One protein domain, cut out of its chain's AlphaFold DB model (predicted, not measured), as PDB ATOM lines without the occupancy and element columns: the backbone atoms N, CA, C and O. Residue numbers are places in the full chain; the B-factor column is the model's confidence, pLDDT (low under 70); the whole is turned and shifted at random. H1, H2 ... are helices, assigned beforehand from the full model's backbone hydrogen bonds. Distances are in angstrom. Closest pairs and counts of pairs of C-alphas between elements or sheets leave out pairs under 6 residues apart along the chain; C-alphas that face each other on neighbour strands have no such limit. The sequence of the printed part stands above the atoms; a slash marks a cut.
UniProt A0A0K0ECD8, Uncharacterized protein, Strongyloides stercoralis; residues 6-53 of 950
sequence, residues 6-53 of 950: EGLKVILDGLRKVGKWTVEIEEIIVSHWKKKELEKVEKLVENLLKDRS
ATOM      1  N   GLU A   6    -166.735 157.528 -41.869       69.16
ATOM      2  CA  GLU A   6    -166.163 156.563 -42.824       69.16
ATOM      3  C   GLU A   6    -164.956 157.132 -43.580       69.16
ATOM      4  O   GLU A   6    -163.942 156.455 -43.717       69.16
ATOM      5  N   GLY A   7    -165.031 158.384 -44.048       74.49
ATOM      6  CA  GLY A   7    -163.930 158.991 -44.806       74.49
ATOM      7  C   GLY A   7    -162.668 159.176 -43.959       74.49
ATOM      8  O   GLY A   7    -161.559 158.900 -44.414       74.49
ATOM      9  N   LEU A   8    -162.847 159.571 -42.693       69.91
ATOM     10  CA  LEU A   8    -161.750 159.636 -41.728       69.91
ATOM     11  C   LEU A   8    -161.162 158.237 -41.494       69.91
ATOM     12  O   LEU A   8    -159.946 158.088 -41.486       69.91
ATOM     13  N   LYS A   9    -162.008 157.204 -41.389       75.74
ATOM     14  CA  LYS A   9    -161.587 155.809 -41.198       75.74
ATOM     15  C   LYS A   9    -160.691 155.300 -42.332       75.74
ATOM     16  O   LYS A   9    -159.671 154.691 -42.047       75.74
ATOM     17  N   VAL A  10    -160.993 155.615 -43.595       76.15
ATOM     18  CA  VAL A  10    -160.147 155.219 -44.741       76.15
ATOM     19  C   VAL A  10    -158.765 155.880 -44.687       76.15
ATOM     20  O   VAL A  10    -157.757 155.222 -44.942       76.15
ATOM     21  N   ILE A  11    -158.699 157.166 -44.327       69.77
ATOM     22  CA  ILE A  11    -157.424 157.884 -44.169       69.77
ATOM     23  C   ILE A  11    -156.634 157.313 -42.983       69.77
ATOM     24  O   ILE A  11    -155.434 157.071 -43.105       69.77
ATOM     25  N   LEU A  12    -157.311 157.052 -41.860       73.63
ATOM     26  CA  LEU A  12    -156.730 156.441 -40.663       73.63
ATOM     27  C   LEU A  12    -156.180 155.038 -40.953       73.63
ATOM     28  O   LEU A  12    -155.057 154.730 -40.559       73.63
ATOM     29  N   ASP A  13    -156.916 154.216 -41.701       78.18
ATOM     30  CA  ASP A  13    -156.479 152.880 -42.118       78.18
ATOM     31  C   ASP A  13    -155.305 152.956 -43.103       78.18
ATOM     32  O   ASP A  13    -154.361 152.168 -43.013       78.18
ATOM     33  N   GLY A  14    -155.313 153.939 -44.008       77.03
ATOM     34  CA  GLY A  14    -154.195 154.219 -44.906       77.03
ATOM     35  C   GLY A  14    -152.917 154.584 -44.149       77.03
ATOM     36  O   GLY A  14    -151.858 154.039 -44.451       77.03
ATOM     37  N   LEU A  15    -153.014 155.454 -43.138       76.24
ATOM     38  CA  LEU A  15    -151.875 155.899 -42.327       76.24
ATOM     39  C   LEU A  15    -151.398 154.836 -41.326       76.24
ATOM     40  O   LEU A  15    -150.191 154.733 -41.086       76.24
ATOM     41  N   ARG A  16    -152.300 153.988 -40.811       76.84
ATOM     42  CA  ARG A  16    -151.926 152.781 -40.051       76.84
ATOM     43  C   ARG A  16    -151.131 151.802 -40.902       76.84
ATOM     44  O   ARG A  16    -150.083 151.349 -40.455       76.84
ATOM     45  N   LYS A  17    -151.560 151.541 -42.142       79.06
ATOM     46  CA  LYS A  17    -150.874 150.610 -43.059       79.06
ATOM     47  C   LYS A  17    -149.438 151.005 -43.408       79.06
ATOM     48  O   LYS A  17    -148.668 150.146 -43.821       79.06
ATOM     49  N   VAL A  18    -149.058 152.276 -43.263       79.66
ATOM     50  CA  VAL A  18    -147.668 152.735 -43.470       79.66
ATOM     51  C   VAL A  18    -146.849 152.844 -42.176       79.66
ATOM     52  O   VAL A  18    -145.723 153.334 -42.225       79.66
ATOM     53  N   GLY A  19    -147.370 152.392 -41.028       62.33
ATOM     54  CA  GLY A  19    -146.617 152.310 -39.766       62.33
ATOM     55  C   GLY A  19    -146.203 153.662 -39.173       62.33
ATOM     56  O   GLY A  19    -145.272 153.728 -38.376       62.33
ATOM     57  N   LYS A  20    -146.860 154.758 -39.578       69.28
ATOM     58  CA  LYS A  20    -146.492 156.130 -39.185       69.28
ATOM     59  C   LYS A  20    -147.457 156.790 -38.200       69.28
ATOM     60  O   LYS A  20    -147.329 157.983 -37.963       69.28
ATOM     61  N   TRP A  21    -148.428 156.067 -37.650       68.43
ATOM     62  CA  TRP A  21    -149.439 156.663 -36.774       68.43
ATOM     63  C   TRP A  21    -148.997 156.686 -35.304       68.43
ATOM     64  O   TRP A  21    -148.684 155.644 -34.736       68.43
ATOM     65  N   THR A  22    -149.039 157.861 -34.674       72.56
ATOM     66  CA  THR A  22    -149.021 158.036 -33.213       72.56
ATOM     67  C   THR A  22    -150.288 158.781 -32.792       72.56
ATOM     68  O   THR A  22    -150.859 159.527 -33.586       72.56
ATOM     69  N   VAL A  23    -150.736 158.611 -31.542       73.43
ATOM     70  CA  VAL A  23    -151.888 159.358 -30.982       73.43
ATOM     71  C   VAL A  23    -151.675 160.879 -31.091       73.43
ATOM     72  O   VAL A  23    -152.616 161.631 -31.314       73.43
ATOM     73  N   GLU A  24    -150.423 161.334 -31.051       71.67
ATOM     74  CA  GLU A  24    -150.054 162.740 -31.259       71.67
ATOM     75  C   GLU A  24    -150.366 163.222 -32.689       71.67
ATOM     76  O   GLU A  24    -150.789 164.360 -32.878       71.67
ATOM     77  N   ILE A  25    -150.213 162.369 -33.712       69.32
ATOM     78  CA  ILE A  25    -150.581 162.705 -35.100       69.32
ATOM     79  C   ILE A  25    -152.102 162.797 -35.247       69.32
ATOM     80  O   ILE A  25    -152.586 163.653 -35.986       69.32
ATOM     81  N   GLU A  26    -152.854 161.971 -34.521       72.35
ATOM     82  CA  GLU A  26    -154.316 162.052 -34.470       72.35
ATOM     83  C   GLU A  26    -154.774 163.411 -33.934       72.35
ATOM     84  O   GLU A  26    -155.549 164.104 -34.593       72.35
ATOM     85  N   GLU A  27    -154.220 163.852 -32.802       73.24
ATOM     86  CA  GLU A  27    -154.529 165.165 -32.224       73.24
ATOM     87  C   GLU A  27    -154.087 166.328 -33.131       73.24
ATOM     88  O   GLU A  27    -154.804 167.327 -33.261       73.24
ATOM     89  N   ILE A  28    -152.951 166.205 -33.828       68.98
ATOM     90  CA  ILE A  28    -152.484 167.219 -34.789       68.98
ATOM     91  C   ILE A  28    -153.408 167.292 -36.014       68.98
ATOM     92  O   ILE A  28    -153.776 168.387 -36.444       68.98
ATOM     93  N   ILE A  29    -153.823 166.150 -36.570       66.16
ATOM     94  CA  ILE A  29    -154.700 166.108 -37.749       66.16
ATOM     95  C   ILE A  29    -156.090 166.638 -37.407       66.16
ATOM     96  O   ILE A  29    -156.653 167.414 -38.182       66.16
ATOM     97  N   VAL A  30    -156.619 166.275 -36.238       69.69
ATOM     98  CA  VAL A  30    -157.924 166.758 -35.770       69.69
ATOM     99  C   VAL A  30    -157.895 168.267 -35.488       69.69
ATOM    100  O   VAL A  30    -158.907 168.933 -35.693       69.69
ATOM    101  N   SER A  31    -156.751 168.835 -35.083       69.06
ATOM    102  CA  SER A  31    -156.654 170.258 -34.725       69.06
ATOM    103  C   SER A  31    -156.307 171.223 -35.871       69.06
ATOM    104  O   SER A  31    -156.638 172.401 -35.751       69.06
ATOM    105  N   HIS A  32    -155.670 170.790 -36.971       65.08
ATOM    106  CA  HIS A  32    -155.036 171.739 -37.912       65.08
ATOM    107  C   HIS A  32    -155.577 171.805 -39.349       65.08
ATOM    108  O   HIS A  32    -155.261 172.772 -40.044       65.08
ATOM    109  N   TRP A  33    -156.353 170.842 -39.852       72.67
ATOM    110  CA  TRP A  33    -156.628 170.800 -41.299       72.67
ATOM    111  C   TRP A  33    -157.919 171.506 -41.721       72.67
ATOM    112  O   TRP A  33    -159.025 171.165 -41.297       72.67
ATOM    113  N   LYS A  34    -157.792 172.463 -42.654       78.91
ATOM    114  CA  LYS A  34    -158.944 173.050 -43.352       78.91
ATOM    115  C   LYS A  34    -159.464 172.051 -44.389       78.91
ATOM    116  O   LYS A  34    -158.697 171.427 -45.117       78.91
ATOM    117  N   LYS A  35    -160.789 171.974 -44.552       72.89
ATOM    118  CA  LYS A  35    -161.497 171.074 -45.491       72.89
ATOM    119  C   LYS A  35    -160.877 170.974 -46.904       72.89
ATOM    120  O   LYS A  35    -160.870 169.899 -47.492       72.89
ATOM    121  N   LYS A  36    -160.346 172.082 -47.440       75.94
ATOM    122  CA  LYS A  36    -159.725 172.153 -48.780       75.94
ATOM    123  C   LYS A  36    -158.410 171.372 -48.903       75.94
ATOM    124  O   LYS A  36    -158.062 170.946 -50.000       75.94
ATOM    125  N   GLU A  37    -157.660 171.221 -47.816       73.73
ATOM    126  CA  GLU A  37    -156.380 170.497 -47.809       73.73
ATOM    127  C   GLU A  37    -156.619 168.985 -47.783       73.73
ATOM    128  O   GLU A  37    -155.956 168.234 -48.495       73.73
ATOM    129  N   LEU A  38    -157.668 168.567 -47.073       67.41
ATOM    130  CA  LEU A  38    -158.122 167.182 -46.999       67.41
ATOM    131  C   LEU A  38    -158.527 166.618 -48.375       67.41
ATOM    132  O   LEU A  38    -158.121 165.516 -48.729       67.41
ATOM    133  N   GLU A  39    -159.238 167.400 -49.199       74.21
ATOM    134  CA  GLU A  39    -159.630 166.989 -50.563       74.21
ATOM    135  C   GLU A  39    -158.426 166.803 -51.507       74.21
ATOM    136  O   GLU A  39    -158.446 165.929 -52.376       74.21
ATOM    137  N   LYS A  40    -157.350 167.588 -51.342       76.14
ATOM    138  CA  LYS A  40    -156.121 167.409 -52.140       76.14
ATOM    139  C   LYS A  40    -155.406 166.107 -51.790       76.14
ATOM    140  O   LYS A  40    -154.865 165.457 -52.682       76.14
ATOM    141  N   VAL A  41    -155.407 165.734 -50.513       69.14
ATOM    142  CA  VAL A  41    -154.741 164.519 -50.033       69.14
ATOM    143  C   VAL A  41    -155.530 163.266 -50.410       69.14
ATOM    144  O   VAL A  41    -154.917 162.314 -50.882       69.14
ATOM    145  N   GLU A  42    -156.868 163.289 -50.323       69.28
ATOM    146  CA  GLU A  42    -157.731 162.197 -50.820       69.28
ATOM    147  C   GLU A  42    -157.390 161.853 -52.284       69.28
ATOM    148  O   GLU A  42    -157.108 160.699 -52.612       69.28
ATOM    149  N   LYS A  43    -157.308 162.870 -53.152       79.07
ATOM    150  CA  LYS A  43    -157.025 162.690 -54.585       79.07
ATOM    151  C   LYS A  43    -155.616 162.152 -54.863       79.07
ATOM    152  O   LYS A  43    -155.410 161.420 -55.829       79.07
ATOM    153  N   LEU A  44    -154.640 162.516 -54.027       75.97
ATOM    154  CA  LEU A  44    -153.266 162.024 -54.134       75.97
ATOM    155  C   LEU A  44    -153.179 160.537 -53.756       75.97
ATOM    156  O   LEU A  44    -152.548 159.758 -54.467       75.97
ATOM    157  N   VAL A  45    -153.837 160.137 -52.664       71.25
ATOM    158  CA  VAL A  45    -153.825 158.750 -52.170       71.25
ATOM    159  C   VAL A  45    -154.525 157.807 -53.151       71.25
ATOM    160  O   VAL A  45    -154.020 156.719 -53.420       71.25
ATOM    161  N   GLU A  46    -155.646 158.225 -53.736       77.96
ATOM    162  CA  GLU A  46    -156.397 157.400 -54.690       77.96
ATOM    163  C   GLU A  46    -155.599 157.111 -55.977       77.96
ATOM    164  O   GLU A  46    -155.620 155.987 -56.490       77.96
ATOM    165  N   ASN A  47    -154.824 158.090 -56.457       81.41
ATOM    166  CA  ASN A  47    -153.917 157.904 -57.592       81.41
ATOM    167  C   ASN A  47    -152.774 156.934 -57.252       81.41
ATOM    168  O   ASN A  47    -152.508 156.011 -58.020       81.41
ATOM    169  N   LEU A  48    -152.164 157.070 -56.068       74.57
ATOM    170  CA  LEU A  48    -151.082 156.184 -55.620       74.57
ATOM    171  C   LEU A  48    -151.529 154.718 -55.489       74.57
ATOM    172  O   LEU A  48    -150.759 153.806 -55.788       74.57
ATOM    173  N   LEU A  49    -152.774 154.473 -55.068       76.09
ATOM    174  CA  LEU A  49    -153.316 153.116 -54.959       76.09
ATOM    175  C   LEU A  49    -153.573 152.472 -56.332       76.09
ATOM    176  O   LEU A  49    -153.307 151.280 -56.502       76.09
ATOM    177  N   LYS A  50    -154.044 153.243 -57.323       80.09
ATOM    178  CA  LYS A  50    -154.242 152.743 -58.696       80.09
ATOM    179  C   LYS A  50    -152.928 152.393 -59.388       80.09
ATOM    180  O   LYS A  50    -152.871 151.384 -60.090       80.09
ATOM    181  N   ASP A  51    -151.885 153.189 -59.173       78.64
ATOM    182  CA  ASP A  51    -150.577 152.940 -59.784       78.64
ATOM    183  C   ASP A  51    -149.925 151.673 -59.214       78.64
ATOM    184  O   ASP A  51    -149.418 150.840 -59.970       78.64
ATOM    185  N   ARG A  52    -150.050 151.444 -57.899       73.25
ATOM    186  CA  ARG A  52    -149.485 150.259 -57.238       73.25
ATOM    187  C   ARG A  52    -150.130 148.944 -57.693       73.25
ATOM    188  O   ARG A  52    -149.428 147.956 -57.894       73.25
ATOM    189  N   SER A  53    -151.446 148.938 -57.920       75.34
ATOM    190  CA  SER A  53    -152.169 147.758 -58.425       75.34
ATOM    191  C   SER A  53    -151.685 147.321 -59.815       75.34
ATOM    192  O   SER A  53    -151.498 146.127 -60.051       75.34
TER     193      SER A  53
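This is residues 6 to 53 of the 950 residues of an uncharacterized protein of Strongyloides stercoralis (UniProt A0A0K0ECD8). Three helices make an open frame with few contacts: the long H3 and the shorter H2 form two sides with a corner at residues 33 and 34, and H1, joined to the other end of H2 by residues 18 to 22, sits off to one side of the plane of these two, its last residue, Lys 17, near that plane and its first, Glu 6, far out from it. H1 comes near H3 without clearly touching it, no two helices touch, and the last part of H3, residues 46 to 53, sticks out as a free arm. The printed part has 48 residues with three named helices, H1, H2 and H3 in chain order, and no named strand; the class is all helix. The whole is only just compact, close to loose, with a radius of gyration of the C-alphas of 11.4 A and spans of 32 by 25 by 17 A.

H3, residues 35 to 53, is close to but not clearly touching H1, residues 6 to 17. Their closest C-alphas, those of Ile 11 and Glu 42, are 7.9 A apart, and their centres are 11.9 A apart. Their lines stand at a steep tilt of 54 degrees, and they run the same way. H2, residues 23 to 32, is apart from H1 and from H3. Every O i to N i+4 pair is within hydrogen-bond range in H1 and H2, and 14 of 15 are in H3.

H3 has 19 residues and measures 28.2 A from C-alpha 35 at (-161.497, 171.074, -45.491) to C-alpha 53 at (-152.169, 147.758, -58.425). H2 measures 14.5 A over 10 residues. H1 measures 16.4 A over 12 residues, beginning with C-alpha 6 at (-166.163, 156.563, -42.824).

The two C-alphas farthest apart, those of Ser 31 and Ser 53, are 33.0 A apart. The printed part has no cut, and the links H1 to H2 and H2 to H3 are tight, with 5 and 2 residues. Residues 15 to 20, of which 15 to 17 belong to H1, also stand free. The mean pLDDT of the printed part is 73.4, and 15 residues are under 70, among them residues 19 to 21 and 28 to 32.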